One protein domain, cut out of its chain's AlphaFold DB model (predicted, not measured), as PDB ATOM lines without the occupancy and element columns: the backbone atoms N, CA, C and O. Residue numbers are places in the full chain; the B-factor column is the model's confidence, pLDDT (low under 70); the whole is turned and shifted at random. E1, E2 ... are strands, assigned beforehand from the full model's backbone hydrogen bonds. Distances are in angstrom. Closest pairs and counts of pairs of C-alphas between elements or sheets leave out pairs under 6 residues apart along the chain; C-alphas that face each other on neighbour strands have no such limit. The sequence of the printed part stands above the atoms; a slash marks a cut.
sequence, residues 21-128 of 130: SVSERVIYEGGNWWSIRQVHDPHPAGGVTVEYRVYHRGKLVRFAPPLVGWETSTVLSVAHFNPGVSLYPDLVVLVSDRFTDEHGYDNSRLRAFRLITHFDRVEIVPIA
ATOM      1  N   SER A  21      -3.195  -0.890  28.034       63.97
ATOM      2  CA  SER A  21      -2.192   0.054  27.553       63.97
ATOM      3  C   SER A  21      -1.971  -0.197  26.064       63.97
ATOM      4  O   SER A  21      -1.230  -1.107  25.690       63.97
ATOM      5  N   VAL A  22      -2.624   0.602  25.221       72.62
ATOM      6  CA  VAL A  22      -2.229   0.749  23.818       72.62
ATOM      7  C   VAL A  22      -0.779   1.225  23.815       72.62
ATOM      8  O   VAL A  22      -0.468   2.279  24.370       72.62
ATOM      9  N   SER A  23       0.113   0.421  23.244       82.50
ATOM     10  CA  SER A  23       1.536   0.746  23.160       82.50
ATOM     11  C   SER A  23       1.862   1.208  21.750       82.50
ATOM     12  O   SER A  23       1.463   0.568  20.780       82.50
ATOM     13  N   GLU A  24       2.589   2.313  21.629       86.62
ATOM     14  CA  GLU A  24       3.088   2.808  20.352       86.62
ATOM     15  C   GLU A  24       4.617   2.794  20.364       86.62
ATOM     16  O   GLU A  24       5.255   3.344  21.263       86.62
ATOM     17  N   ARG A  25       5.211   2.165  19.349       88.12
ATOM     18  CA  ARG A  25       6.659   2.081  19.165       88.12
ATOM     19  C   ARG A  25       7.051   2.728  17.846       88.12
ATOM     20  O   ARG A  25       6.544   2.351  16.796       88.12
ATOM     21  N   VAL A  26       8.008   3.649  17.886       88.12
ATOM     22  CA  VAL A  26       8.631   4.182  16.669       88.12
ATOM     23  C   VAL A  26       9.480   3.083  16.029       88.12
ATOM     24  O   VAL A  26      10.366   2.526  16.679       88.12
ATOM     25  N   ILE A  27       9.187   2.756  14.772       86.81
ATOM     26  CA  ILE A  27       9.946   1.762  13.996       86.81
ATOM     27  C   ILE A  27      10.882   2.418  12.986       86.81
ATOM     28  O   ILE A  27      11.870   1.811  12.587       86.81
ATOM     29  N   TYR A  28      10.578   3.652  12.579       83.06
ATOM     30  CA  TYR A  28      11.372   4.390  11.613       83.06
ATOM     31  C   TYR A  28      11.163   5.899  11.759       83.06
ATOM     32  O   TYR A  28      10.033   6.357  11.923       83.06
ATOM     33  N   GLU A  29      12.254   6.649  11.636       84.38
ATOM     34  CA  GLU A  29      12.282   8.106  11.495       84.38
ATOM     35  C   GLU A  29      13.112   8.432  10.249       84.38
ATOM     36  O   GLU A  29      14.249   7.970  10.123       84.38
ATOM     37  N   GLY A  30      12.547   9.197   9.315       76.19
ATOM     38  CA  GLY A  30      13.139   9.421   7.999       76.19
ATOM     39  C   GLY A  30      13.036  10.854   7.510       76.19
ATOM     40  O   GLY A  30      11.963  11.460   7.496       76.19
ATOM     41  N   GLY A  31      14.172  11.391   7.061       68.56
ATOM     42  CA  GLY A  31      14.249  12.665   6.346       68.56
ATOM     43  C   GLY A  31      13.813  13.902   7.138       68.56
ATOM     44  O   GLY A  31      13.643  14.940   6.522       68.56
ATOM     45  N   ASN A  32      13.630  13.832   8.463       71.94
ATOM     46  CA  ASN A  32      12.971  14.855   9.305       71.94
ATOM     47  C   ASN A  32      11.474  15.077   9.007       71.94
ATOM     48  O   ASN A  32      10.858  15.979   9.580       71.94
ATOM     49  N   TRP A  33      10.884  14.266   8.127       80.94
ATOM     50  CA  TRP A  33       9.490  14.406   7.711       80.94
ATOM     51  C   TRP A  33       8.650  13.218   8.150       80.94
ATOM     52  O   TRP A  33       7.537  13.434   8.607       80.94
ATOM     53  N   TRP A  34       9.152  11.987   8.071       87.00
ATOM     54  CA  TRP A  34       8.347  10.800   8.349       87.00
ATOM     55  C   TRP A  34       8.687  10.152   9.676       87.00
ATOM     56  O   TRP A  34       9.852   9.888   9.950       87.00
ATOM     57  N   SER A  35       7.648   9.800  10.425       88.62
ATOM     58  CA  SER A  35       7.723   8.887  11.563       88.62
ATOM     59  C   SER A  35       6.748   7.746  11.301       88.62
ATOM     60  O   SER A  35       5.553   7.974  11.107       88.62
ATOM     61  N   ILE A  36       7.250   6.516  11.239       89.06
ATOM     62  CA  ILE A  36       6.416   5.318  11.145       89.06
ATOM     63  C   ILE A  36       6.407   4.681  12.523       89.06
ATOM     64  O   ILE A  36       7.454   4.466  13.143       89.06
ATOM     65  N   ARG A  37       5.209   4.377  13.004       90.69
ATOM     66  CA  ARG A  37       4.990   3.809  14.325       90.69
ATOM     67  C   ARG A  37       4.152   2.555  14.226       90.69
ATOM     68  O   ARG A  37       3.247   2.466  13.403       90.69
ATOM     69  N   GLN A  38       4.475   1.592  15.067       88.88
ATOM     70  CA  GLN A  38       3.726   0.364  15.236       88.88
ATOM     71  C   GLN A  38       2.899   0.490  16.511       88.88
ATOM     72  O   GLN A  38       3.436   0.768  17.586       88.88
ATOM     73  N   VAL A  39       1.593   0.320  16.374       87.44
ATOM     74  CA  VAL A  39       0.624   0.368  17.461       87.44
ATOM     75  C   VAL A  39       0.227  -1.056  17.803       87.44
ATOM     76  O   VAL A  39      -0.190  -1.826  16.940       87.44
ATOM     77  N   HIS A  40       0.379  -1.395  19.074       85.06
ATOM     78  CA  HIS A  40      -0.047  -2.656  19.651       85.06
ATOM     79  C   HIS A  40      -1.307  -2.394  20.467       85.06
ATOM     80  O   HIS A  40      -1.234  -1.795  21.546       85.06
ATOM     81  N   ASP A  41      -2.448  -2.832  19.942       81.19
ATOM     82  CA  ASP A  41      -3.742  -2.701  20.605       81.19
ATOM     83  C   ASP A  41      -4.221  -4.077  21.109       81.19
ATOM     84  O   ASP A  41      -4.485  -4.975  20.300       81.19
ATOM     85  N   PRO A  42      -4.277  -4.307  22.435       73.06
ATOM     86  CA  PRO A  42      -4.784  -5.556  22.992       73.06
ATOM     87  C   PRO A  42      -6.291  -5.707  22.730       73.06
ATOM     88  O   PRO A  42      -7.120  -4.963  23.261       73.06
ATOM     89  N   HIS A  43      -6.659  -6.717  21.937       68.56
ATOM     90  CA  HIS A  43      -8.034  -6.928  21.499       68.56
ATOM     91  C   HIS A  43      -8.911  -7.517  22.629       68.56
ATOM     92  O   HIS A  43      -8.452  -8.390  23.373       68.56
ATOM     93  N   PRO A  44     -10.190  -7.104  22.773       64.44
ATOM     94  CA  PRO A  44     -11.066  -7.567  23.851       64.44
ATOM     95  C   PRO A  44     -11.298  -9.078  23.902       64.44
ATOM     96  O   PRO A  44     -11.472  -9.618  24.990       64.44
ATOM     97  N   ALA A  45     -11.293  -9.747  22.747       70.25
ATOM     98  CA  ALA A  45     -11.482 -11.194  22.639       70.25
ATOM     99  C   ALA A  45     -10.182 -12.005  22.841       70.25
ATOM    100  O   ALA A  45     -10.174 -13.215  22.636       70.25
ATOM    101  N   GLY A  46      -9.091 -11.348  23.253       60.09
ATOM    102  CA  GLY A  46      -7.756 -11.934  23.337       60.09
ATOM    103  C   GLY A  46      -6.928 -11.676  22.075       60.09
ATOM    104  O   GLY A  46      -7.462 -11.502  20.981       60.09
ATOM    105  N   GLY A  47      -5.604 -11.634  22.243       70.88
ATOM    106  CA  GLY A  47      -4.651 -11.303  21.178       70.88
ATOM    107  C   GLY A  47      -4.248  -9.824  21.139       70.88
ATOM    108  O   GLY A  47      -4.806  -8.980  21.839       70.88
ATOM    109  N   VAL A  48      -3.230  -9.521  20.331       75.44
ATOM    110  CA  VAL A  48      -2.727  -8.160  20.100       75.44
ATOM    111  C   VAL A  48      -2.868  -7.860  18.618       75.44
ATOM    112  O   VAL A  48      -2.264  -8.545  17.792       75.44
ATOM    113  N   THR A  49      -3.648  -6.837  18.285       77.81
ATOM    114  CA  THR A  49      -3.688  -6.300  16.929       77.81
ATOM    115  C   THR A  49      -2.471  -5.408  16.738       77.81
ATOM    116  O   THR A  49      -2.162  -4.564  17.582       77.81
ATOM    117  N   VAL A  50      -1.763  -5.625  15.634       80.31
ATOM    118  CA  VAL A  50      -0.643  -4.788  15.219       80.31
ATOM    119  C   VAL A  50      -1.103  -3.931  14.058       80.31
ATOM    120  O   VAL A  50      -1.484  -4.452  13.012       80.31
ATOM    121  N   GLU A  51      -1.027  -2.624  14.240       85.81
ATOM    122  CA  GLU A  51      -1.346  -1.642  13.215       85.81
ATOM    123  C   GLU A  51      -0.154  -0.718  12.994       85.81
ATOM    124  O   GLU A  51       0.638  -0.481  13.908       85.81
ATOM    125  N   TYR A  52      -0.031  -0.160  11.796       87.56
ATOM    126  CA  TYR A  52       0.944   0.888  11.534       87.56
ATOM    127  C   TYR A  52       0.265   2.255  11.516       87.56
ATOM    128  O   TYR A  52      -0.885   2.418  11.111       87.56
ATOM    129  N   ARG A  53       1.004   3.269  11.948       90.38
ATOM    130  CA  ARG A  53       0.646   4.675  11.806       90.38
ATOM    131  C   ARG A  53       1.790   5.404  11.136       90.38
ATOM    132  O   ARG A  53       2.952   5.224  11.495       90.38
ATOM    133  N   VAL A  54       1.445   6.233  10.161       90.00
ATOM    134  CA  VAL A  54       2.403   7.058   9.431       90.00
ATOM    135  C   VAL A  54       2.157   8.507   9.805       90.00
ATOM    136  O   VAL A  54       1.031   8.993   9.725       90.00
ATOM    137  N   TYR A  55       3.210   9.198  10.211       90.31
ATOM    138  CA  TYR A  55       3.176  10.601  10.581       90.31
ATOM    139  C   TYR A  55       4.056  11.399   9.632       90.31
ATOM    140  O   TYR A  55       5.190  11.008   9.369       90.31
ATOM    141  N   HIS A  56       3.555  12.546   9.185       88.94
ATOM    142  CA  HIS A  56       4.309  13.551   8.446       88.94
ATOM    143  C   HIS A  56       4.478  14.802   9.308       88.94
ATOM    144  O   HIS A  56       3.497  15.383   9.770       88.94
ATOM    145  N   ARG A  57       5.724  15.189   9.595       87.50
ATOM    146  CA  ARG A  57       6.111  16.285  10.501       87.50
ATOM    147  C   ARG A  57       5.385  16.215  11.850       87.50
ATOM    148  O   ARG A  57       4.881  17.217  12.355       87.50
ATOM    149  N   GLY A  58       5.265  15.006  12.401       87.69
ATOM    150  CA  GLY A  58       4.569  14.745  13.665       87.69
ATOM    151  C   GLY A  58       3.035  14.735  13.587       87.69
ATOM    152  O   GLY A  58       2.387  14.479  14.599       87.69
ATOM    153  N   LYS A  59       2.432  14.962  12.413       88.94
ATOM    154  CA  LYS A  59       0.979  14.864  12.202       88.94
ATOM    155  C   LYS A  59       0.616  13.510  11.602       88.94
ATOM    156  O   LYS A  59       1.208  13.103  10.610       88.94
ATOM    157  N   LEU A  60      -0.368  12.827  12.187       89.75
ATOM    158  CA  LEU A  60      -0.864  11.543  11.681       89.75
ATOM    159  C   LEU A  60      -1.469  11.717  10.281       89.75
ATOM    160  O   LEU A  60      -2.368  12.540  10.096       89.75
ATOM    161  N   VAL A  61      -1.014  10.916   9.320       88.56
ATOM    162  CA  VAL A  61      -1.634  10.799   7.998       88.56
ATOM    163  C   VAL A  61      -2.924   9.999   8.145       88.56
ATOM    164  O   VAL A  61      -2.906   8.863   8.616       88.56
ATOM    165  N   ARG A  62      -4.053  10.604   7.767       87.25
ATOM    166  CA  ARG A  62      -5.380   9.986   7.862       87.25
ATOM    167  C   ARG A  62      -5.864   9.554   6.484       87.25
ATOM    168  O   ARG A  62      -5.826  10.341   5.543       87.25
ATOM    169  N   PHE A  63      -6.364   8.327   6.403       82.25
ATOM    170  CA  PHE A  63      -7.097   7.821   5.249       82.25
ATOM    171  C   PHE A  63      -8.580   7.998   5.559       82.25
ATOM    172  O   PHE A  63      -9.095   7.389   6.492       82.25
ATOM    173  N   ALA A  64      -9.242   8.884   4.825       78.00
ATOM    174  CA  ALA A  64     -10.652   9.203   5.013       78.00
ATOM    175  C   ALA A  64     -11.403   9.071   3.680       78.00
ATOM    176  O   ALA A  64     -10.764   9.074   2.617       78.00
ATOM    177  N   PRO A  65     -12.742   8.963   3.696       73.25
ATOM    178  CA  PRO A  65     -13.537   9.019   2.474       73.25
ATOM    179  C   PRO A  65     -13.190  10.262   1.630       73.25
ATOM    180  O   PRO A  65     -12.987  11.338   2.195       73.25
ATOM    181  N   PRO A  66     -13.091  10.152   0.290       78.50
ATOM    182  CA  PRO A  66     -13.445   9.003  -0.552       78.50
ATOM    183  C   PRO A  66     -12.308   7.986  -0.787       78.50
ATOM    184  O   PRO A  66     -12.481   7.054  -1.570       78.50
ATOM    185  N   LEU A  67     -11.134   8.152  -0.164       71.31
ATOM    186  CA  LEU A  67      -9.983   7.259  -0.386       71.31
ATOM    187  C   LEU A  67     -10.252   5.841   0.139       71.31
ATOM    188  O   LEU A  67      -9.826   4.855  -0.463       71.31
ATOM    189  N   VAL A  68     -10.986   5.760   1.247       75.06
ATOM    190  CA  VAL A  68     -11.426   4.535   1.918       75.06
ATOM    191  C   VAL A  68     -12.916   4.634   2.249       75.06
ATOM    192  O   VAL A  68     -13.460   5.734   2.332       75.06
ATOM    193  N   GLY A  69     -13.583   3.493   2.413       66.06
ATOM    194  CA  GLY A  69     -14.983   3.396   2.806       66.06
ATOM    195  C   GLY A  69     -15.221   4.005   4.182       66.06
ATOM    196  O   GLY A  69     -16.128   4.823   4.320       66.06
ATOM    197  N   TRP A  70     -14.368   3.685   5.161       65.69
ATOM    198  CA  TRP A  70     -14.452   4.183   6.539       65.69
ATOM    199  C   TRP A  70     -13.119   4.734   7.066       65.69
ATOM    200  O   TRP A  70     -12.046   4.229   6.738       65.69
ATOM    201  N   GLU A  71     -13.186   5.720   7.971       60.59
ATOM    202  CA  GLU A  71     -12.011   6.280   8.676       60.59
ATOM    203  C   GLU A  71     -11.305   5.270   9.600       60.59
ATOM    204  O   GLU A  71     -10.182   5.508  10.036       60.59
ATOM    205  N   THR A  72     -11.938   4.129   9.888       62.56
ATOM    206  CA  THR A  72     -11.369   3.015  10.666       62.56
ATOM    207  C   THR A  72     -10.434   2.121   9.848       62.56
ATOM    208  O   THR A  72     -10.067   1.037  10.295       62.56
ATOM    209  N   SER A  73     -10.061   2.547   8.640       67.31
ATOM    210  CA  SER A  73      -9.150   1.806   7.774       67.31
ATOM    211  C   SER A  73      -7.732   1.784   8.346       67.31
ATOM    212  O   SER A  73      -7.144   2.823   8.651       67.31
ATOM    213  N   THR A  74      -7.170   0.584   8.462       78.75
ATOM    214  CA  THR A  74      -5.900   0.338   9.156       78.75
ATOM    215  C   THR A  74      -4.744   0.243   8.164       78.75
ATOM    216  O   THR A  74      -4.830  -0.499   7.183       78.75
ATOM    217  N   VAL A  75      -3.621   0.922   8.430       79.25
ATOM    218  CA  VAL A  75      -2.380   0.702   7.668       79.25
ATOM    219  C   VAL A  75      -1.754  -0.620   8.107       79.25
ATOM    220  O   VAL A  75      -1.373  -0.793   9.264       79.25
ATOM    221  N   LEU A  76      -1.645  -1.555   7.168       82.19
ATOM    222  CA  LEU A  76      -1.122  -2.903   7.385       82.19
ATOM    223  C   LEU A  76       0.378  -3.008   7.124       82.19
ATOM    224  O   LEU A  76       1.044  -3.862   7.698       82.19
ATOM    225  N   SER A  77       0.905  -2.188   6.217       79.94
ATOM    226  CA  SER A  77       2.319  -2.211   5.854       79.94
ATOM    227  C   SER A  77       2.754  -0.876   5.266       79.94
ATOM    228  O   SER A  77       1.948  -0.166   4.659       79.94
ATOM    229  N   VAL A  78       4.033  -0.548   5.445       81.31
ATOM    230  CA  VAL A  78       4.670   0.663   4.925       81.31
ATOM    231  C   VAL A  78       5.997   0.274   4.282       81.31
ATOM    232  O   VAL A  78       6.852  -0.331   4.926       81.31
ATOM    233  N   ALA A  79       6.177   0.641   3.019       79.06
ATOM    234  CA  ALA A  79       7.403   0.449   2.262       79.06
ATOM    235  C   ALA A  79       7.922   1.797   1.752       79.06
ATOM    236  O   ALA A  79       7.148   2.695   1.424       79.06
ATOM    237  N   HIS A  80       9.243   1.933   1.654       72.25
ATOM    238  CA  HIS A  80       9.853   3.095   1.014       72.25
ATOM    239  C   HIS A  80       9.819   2.922  -0.497       72.25
ATOM    240  O   HIS A  80      10.281   1.906  -1.022       72.25
ATOM    241  N   PHE A  81       9.317   3.931  -1.199       62.41
ATOM    242  CA  PHE A  81       9.446   4.009  -2.641       62.41
ATOM    243  C   PHE A  81      10.637   4.915  -2.939       62.41
ATOM    244  O   PHE A  81      10.621   6.099  -2.628       62.41
ATOM    245  N   ASN A  82      11.676   4.346  -3.549       56.09
ATOM    246  CA  ASN A  82      12.839   5.081  -4.048       56.09
ATOM    247  C   ASN A  82      13.828   5.602  -2.969       56.09
ATOM    248  O   ASN A  82      14.065   6.805  -2.861       56.09
ATOM    249  N   PRO A  83      14.505   4.716  -2.208       51.88
ATOM    250  CA  PRO A  83      15.469   5.112  -1.167       51.88
ATOM    251  C   PRO A  83      16.730   5.842  -1.686       51.88
ATOM    252  O   PRO A  83      17.568   6.240  -0.882       51.88
ATOM    253  N   GLY A  84      16.889   6.002  -3.008       47.31
ATOM    254  CA  GLY A  84      18.081   6.570  -3.649       47.31
ATOM    255  C   GLY A  84      17.904   7.934  -4.328       47.31
ATOM    256  O   GLY A  84      18.890   8.459  -4.839       47.31
ATOM    257  N   VAL A  85      16.697   8.521  -4.365       49.38
ATOM    258  CA  VAL A  85      16.441   9.770  -5.113       49.38
ATOM    259  C   VAL A  85      15.747  10.828  -4.241       49.38
ATOM    260  O   VAL A  85      14.561  10.737  -3.971       49.38
ATOM    261  N   SER A  86      16.536  11.846  -3.873       49.47
ATOM    262  CA  SER A  86      16.205  13.252  -3.558       49.47
ATOM    263  C   SER A  86      15.130  13.595  -2.510       49.47
ATOM    264  O   SER A  86      13.948  13.425  -2.761       49.47
ATOM    265  N   LEU A  87      15.589  14.240  -1.416       52.22
ATOM    266  CA  LEU A  87      14.962  15.241  -0.508       52.22
ATOM    267  C   LEU A  87      13.590  14.963   0.146       52.22
ATOM    268  O   LEU A  87      13.292  15.535   1.195       52.22
ATOM    269  N   TYR A  88      12.790  14.077  -0.426       54.12
ATOM    270  CA  TYR A  88      11.368  13.895  -0.200       54.12
ATOM    271  C   TYR A  88      11.055  12.401  -0.363       54.12
ATOM    272  O   TYR A  88      10.597  11.982  -1.420       54.12
ATOM    273  N   PRO A  89      11.384  11.557   0.630       63.56
ATOM    274  CA  PRO A  89      11.160  10.121   0.504       63.56
ATOM    275  C   PRO A  89       9.656   9.843   0.429       63.56
ATOM    276  O   PRO A  89       8.933  10.110   1.386       63.56
ATOM    277  N   ASP A  90       9.183   9.314  -0.693       80.06
ATOM    278  CA  ASP A  90       7.792   8.896  -0.842       80.06
ATOM    279  C   ASP A  90       7.585   7.518  -0.198       80.06
ATOM    280  O   ASP A  90       8.445   6.630  -0.252       80.06
ATOM    281  N   LEU A  91       6.418   7.314   0.411       86.12
ATOM    282  CA  LEU A  91       6.049   6.033   1.011       86.12
ATOM    283  C   LEU A  91       4.986   5.338   0.167       86.12
ATOM    284  O   LEU A  91       4.138   5.977  -0.450       86.12
ATOM    285  N   VAL A  92       4.996   4.013   0.176       87.50
ATOM    286  CA  VAL A  92       3.875   3.192  -0.278       87.50
ATOM    287  C   VAL A  92       3.294   2.501   0.937       87.50
ATOM    288  O   VAL A  92       4.012   1.869   1.709       87.50
ATOM    289  N   VAL A  93       1.988   2.630   1.115       89.38
ATOM    290  CA  VAL A  93       1.261   2.025   2.225       89.38
ATOM    291  C   VAL A  93       0.221   1.051   1.706       89.38
ATOM    292  O   VAL A  93      -0.455   1.322   0.714       89.38
ATOM    293  N   LEU A  94       0.084  -0.073   2.402       89.69
ATOM    294  CA  LEU A  94      -1.010  -1.015   2.217       89.69
ATOM    295  C   LEU A  94      -2.029  -0.781   3.329       89.69
ATOM    296  O   LEU A  94      -1.671  -0.785   4.506       89.69
ATOM    297  N   VAL A  95      -3.287  -0.579   2.963       89.19
ATOM    298  CA  VAL A  95      -4.382  -0.235   3.870       89.19
ATOM    299  C   VAL A  95      -5.484  -1.282   3.749       89.19
ATOM    300  O   VAL A  95      -5.875  -1.654   2.641       89.19
ATOM    301  N   SER A  96      -5.985  -1.748   4.890       87.44
ATOM    302  CA  SER A  96      -7.223  -2.523   4.972       87.44
ATOM    303  C   SER A  96      -8.400  -1.558   4.978       87.44
ATOM    304  O   SER A  96      -8.648  -0.888   5.981       87.44
ATOM    305  N   ASP A  97      -9.085  -1.450   3.842       85.50
ATOM    306  CA  ASP A  97     -10.276  -0.624   3.674       85.50
ATOM    307  C   ASP A  97     -11.514  -1.425   4.077       85.50
ATOM    308  O   ASP A  97     -11.893  -2.369   3.378       85.50
ATOM    309  N   ARG A  98     -12.134  -1.047   5.197       82.38
ATOM    310  CA  ARG A  98     -13.401  -1.630   5.648       82.38
ATOM    311  C   ARG A  98     -14.575  -0.840   5.089       82.38
ATOM    312  O   ARG A  98     -14.567   0.390   5.100       82.38
ATOM    313  N   PHE A  99     -15.584  -1.558   4.614       81.56
ATOM    314  CA  PHE A  99     -16.792  -0.974   4.047       81.56
ATOM    315  C   PHE A  99     -17.990  -1.895   4.273       81.56
ATOM    316  O   PHE A  99     -17.831  -3.112   4.351       81.56
ATOM    317  N   THR A 100     -19.188  -1.319   4.332       82.12
ATOM    318  CA  THR A 100     -20.436  -2.084   4.228       82.12
ATOM    319  C   THR A 100     -20.779  -2.267   2.758       82.12
ATOM    320  O   THR A 100     -20.757  -1.296   1.994       82.12
ATOM    321  N   ASP A 101     -21.049  -3.500   2.345       83.00
ATOM    322  CA  ASP A 101     -21.440  -3.804   0.972       83.00
ATOM    323  C   ASP A 101     -22.914  -3.460   0.682       83.00
ATOM    324  O   ASP A 101     -23.666  -2.995   1.539       83.00
ATOM    325  N   GLU A 102     -23.335  -3.679  -0.563       87.62
ATOM    326  CA  GLU A 102     -24.701  -3.407  -1.028       87.62
ATOM    327  C   GLU A 102     -25.780  -4.272  -0.351       87.62
ATOM    328  O   GLU A 102     -26.957  -3.918  -0.382       87.62
ATOM    329  N   HIS A 103     -25.385  -5.371   0.295       87.44
ATOM    330  CA  HIS A 103     -26.267  -6.269   1.039       87.44
ATOM    331  C   HIS A 103     -26.303  -5.938   2.542       87.44
ATOM    332  O   HIS A 103     -27.052  -6.568   3.290       87.44
ATOM    333  N   GLY A 104     -25.532  -4.941   2.990       83.94
ATOM    334  CA  GLY A 104     -25.459  -4.536   4.390       83.94
ATOM    335  C   GLY A 104     -24.448  -5.328   5.223       83.94
ATOM    336  O   GLY A 104     -24.475  -5.216   6.449       83.94
ATOM    337  N   TYR A 105     -23.569  -6.121   4.602       82.50
ATOM    338  CA  TYR A 105     -22.544  -6.884   5.312       82.50
ATOM    339  C   TYR A 105     -21.230  -6.116   5.428       82.50
ATOM    340  O   TYR A 105     -20.804  -5.422   4.503       82.50
ATOM    341  N   ASP A 106     -20.556  -6.288   6.565       81.69
ATOM    342  CA  ASP A 106     -19.207  -5.771   6.770       81.69
ATOM    343  C   ASP A 106     -18.209  -6.552   5.916       81.69
ATOM    344  O   ASP A 106     -18.080  -7.774   6.020       81.69
ATOM    345  N   ASN A 107     -17.466  -5.828   5.088       82.69
ATOM    346  CA  ASN A 107     -16.465  -6.384   4.197       82.69
ATOM    347  C   ASN A 107     -15.152  -5.591   4.291       82.69
ATOM    348  O   ASN A 107     -15.079  -4.498   4.863       82.69
ATOM    349  N   SER A 108     -14.075  -6.158   3.754       84.50
ATOM    350  CA  SER A 108     -12.769  -5.510   3.710       84.50
ATOM    351  C   SER A 108     -12.061  -5.797   2.399       84.50
ATOM    352  O   SER A 108     -12.151  -6.893   1.850       84.50
ATOM    353  N   ARG A 109     -11.331  -4.805   1.899       87.31
ATOM    354  CA  ARG A 109     -10.469  -4.949   0.725       87.31
ATOM    355  C   ARG A 109      -9.118  -4.312   0.977       87.31
ATOM    356  O   ARG A 109      -8.998  -3.344   1.723       87.31
ATOM    357  N   LEU A 110      -8.099  -4.834   0.311       89.19
ATOM    358  CA  LEU A 110      -6.778  -4.226   0.325       89.19
ATOM    359  C   LEU A 110      -6.729  -3.069  -0.672       89.19
ATOM    360  O   LEU A 110      -7.166  -3.194  -1.815       89.19
ATOM    361  N   ARG A 111      -6.171  -1.943  -0.233       89.44
ATOM    362  CA  ARG A 111      -5.851  -0.792  -1.079       89.44
ATOM    363  C   ARG A 111      -4.400  -0.400  -0.873       89.44
ATOM    364  O   ARG A 111      -3.902  -0.446   0.249       89.44
ATOM    365  N   ALA A 112      -3.733   0.014  -1.939       89.88
ATOM    366  CA  ALA A 112      -2.398   0.583  -1.858       89.88
ATOM    367  C   ALA A 112      -2.456   2.082  -2.153       89.88
ATOM    368  O   ALA A 112      -3.197   2.520  -3.035       89.88
ATOM    369  N   PHE A 113      -1.657   2.863  -1.434       90.38
ATOM    370  CA  PHE A 113      -1.519   4.295  -1.673       90.38
ATOM    371  C   PHE A 113      -0.053   4.700  -1.713       90.38
ATOM    372  O   PHE A 113       0.761   4.193  -0.943       90.38
ATOM    373  N   ARG A 114       0.269   5.654  -2.583       89.44
ATOM    374  CA  ARG A 114       1.506   6.423  -2.526       89.44
ATOM    375  C   ARG A 114       1.265   7.642  -1.650       89.44
ATOM    376  O   ARG A 114       0.300   8.369  -1.870       89.44
ATOM    377  N   LEU A 115       2.143   7.861  -0.684       89.44
ATOM    378  CA  LEU A 115       2.213   9.072   0.115       89.44
ATOM    379  C   LEU A 115       3.347   9.917  -0.447       89.44
ATOM    380  O   LEU A 115       4.519   9.597  -0.244       89.44
ATOM    381  N   ILE A 116       2.975  10.958  -1.182       86.56
ATOM    382  CA  ILE A 116       3.907  11.881  -1.816       86.56
ATOM    383  C   ILE A 116       4.098  13.063  -0.878       86.56
ATOM    384  O   ILE A 116       3.129  13.730  -0.494       86.56
ATOM    385  N   THR A 117       5.338  13.310  -0.466       83.44
ATOM    386  CA  THR A 117       5.616  14.430   0.438       83.44
ATOM    387  C   THR A 117       5.724  15.741  -0.338       83.44
ATOM    388  O   THR A 117       6.493  15.873  -1.284       83.44
ATOM    389  N   HIS A 118       5.004  16.754   0.136       81.25
ATOM    390  CA  HIS A 118       5.169  18.152  -0.255       81.25
ATOM    391  C   HIS A 118       5.681  18.956   0.952       81.25
ATOM    392  O   HIS A 118       5.762  18.449   2.073       81.25
ATOM    393  N   PHE A 119       6.047  20.223   0.749       75.94
ATOM    394  CA  PHE A 119       6.606  21.057   1.823       75.94
ATOM    395  C   PHE A 119       5.634  21.271   2.999       75.94
ATOM    396  O   PHE A 119       6.047  21.307   4.158       75.94
ATOM    397  N   ASP A 120       4.341  21.413   2.721       80.88
ATOM    398  CA  ASP A 120       3.292  21.755   3.688       80.88
ATOM    399  C   ASP A 120       2.268  20.634   3.915       80.88
ATOM    400  O   ASP A 120       1.505  20.687   4.882       80.88
ATOM    401  N   ARG A 121       2.251  19.617   3.048       84.06
ATOM    402  CA  ARG A 121       1.221  18.573   3.030       84.06
ATOM    403  C   ARG A 121       1.742  17.227   2.537       84.06
ATOM    404  O   ARG A 121       2.838  17.125   1.994       84.06
ATOM    405  N   VAL A 122       0.900  16.212   2.682       88.44
ATOM    406  CA  VAL A 122       1.059  14.903   2.045       88.44
ATOM    407  C   VAL A 122      -0.044  14.744   1.016       88.44
ATOM    408  O   VAL A 122      -1.215  14.969   1.324       88.44
ATOM    409  N   GLU A 123       0.324  14.353  -0.192       88.94
ATOM    410  CA  GLU A 123      -0.622  13.923  -1.214       88.94
ATOM    411  C   GLU A 123      -0.758  12.396  -1.163       88.94
ATOM    412  O   GLU A 123       0.237  11.679  -1.069       88.94
ATOM    413  N   ILE A 124      -1.998  11.903  -1.188       90.00
ATOM    414  CA  ILE A 124      -2.314  10.474  -1.098       90.00
ATOM    415  C   ILE A 124      -2.888  10.029  -2.440       90.00
ATOM    416  O   ILE A 124      -3.992  10.430  -2.806       90.00
ATOM    417  N   VAL A 125      -2.152   9.190  -3.164       89.38
ATOM    418  CA  VAL A 125      -2.519   8.738  -4.513       89.38
ATOM    419  C   VAL A 125      -2.794   7.233  -4.497       89.38
ATOM    420  O   VAL A 125      -1.930   6.482  -4.046       89.38
ATOM    421  N   PRO A 126      -3.956   6.744  -4.972       88.81
ATOM    422  CA  PRO A 126      -4.221   5.309  -5.045       88.81
ATOM    423  C   PRO A 126      -3.295   4.619  -6.054       88.81
ATOM    424  O   PRO A 126      -2.999   5.158  -7.120       88.81
ATOM    425  N   ILE A 127      -2.865   3.401  -5.730       87.06
ATOM    426  CA  ILE A 127      -2.063   2.537  -6.601       87.06
ATOM    427  C   ILE A 127      -2.845   1.242  -6.835       87.06
ATOM    428  O   ILE A 127      -3.427   0.684  -5.904       87.06
ATOM    429  N   ALA A 128      -2.847   0.756  -8.076       84.00
ATOM    430  CA  ALA A 128      -3.391  -0.559  -8.388       84.00
ATOM    431  C   ALA A 128      -2.517  -1.657  -7.762       84.00
ATOM    432  O   ALA A 128      -1.292  -1.633  -7.893       84.00
TER     433      ALA A 128
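What this domain is: This is residues 21 to 128 of the 130 residues of an uncharacterized protein of Gammaproteobacteria bacterium HGW-Gammaproteobacteria-9 (UniProt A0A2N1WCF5). Two antiparallel sheets make a loose sandwich, only partly face to face: the three-stranded sheet E1 E2 E3 meets the four-stranded sheet E4 E5 E6 E7 mainly where E3 comes near E4 and E5, while E1 is on the far side. The link of residues 57 to 73 passes from one sheet to the other, and the loops at Ser 86 and His 103 lie at opposite ends of the longest axis. The printed part has 108 residues, with seven named strands in the order E1 to E7 and no named helix, and its class is all strand. The whole is compact, with a radius of gyration of the C-alphas of 14.8 A and spans of 46 by 34 by 22 A.

Where its parts are: E1, residues 23 to 30, begins with C-alpha 23 at (1.536, 0.746, 23.160) and is 21.0 A long. E2, residues 34 to 42, and E3, residues 48 to 56, are each 25.6 A long. E4, residues 74 to 81, begins at (-5.900, 0.338, 9.156) and bends by 54 degrees at residue 77. E5, residues 90 to 100, is 30.7 A long. E6, residues 106 to 117, is 32.6 A long and bends by 53 degrees at residue 110. E7, residues 122 to 127, ends with C-alpha 127 at (-2.063, 2.537, -6.601).

How they stand to each other: E1 E2 E3 is a meander, each strand the antiparallel neighbour of the one before; N 25 and O 38 are 2.9 A apart, and N 37 and O 53 are 2.8 A apart, both within hydrogen-bond range. E4 E5 E6 E7 is a second meander, with edge strands E4 and E7. Its N and O pairs within hydrogen-bond range include N 79 and O 92 at 2.8 A, N 95 and O 111 at 2.8 A, and N 116 and O 123 at 2.8 A. Both sheets are strongly twisted. In the sandwich, two sheets face to face, the facing parts are 10.0 A centre to centre, and the strands of one stand at 30 degrees to those of the other. The closest C-alphas of E3 and E4, those of Tyr 52 and Val 75, are 5.1 A apart. E3 and E5 are near each other, with 7 pairs of C-alphas within 10 A. E1 is apart from E4, E5, E6 and E7.

The domain as a whole: The C-alphas of Ser 86 and His 103, the two farthest apart, are 47.0 A from each other. The printed part has no cut. The link from E3 to E4 is long, with 17 residues; in it residues 59 to 60 pair antiparallel with residues 55 to 56 of E3. The mean pLDDT of the printed part is 79.7, and residues 69 to 73 and 81 to 89 are among those under 70.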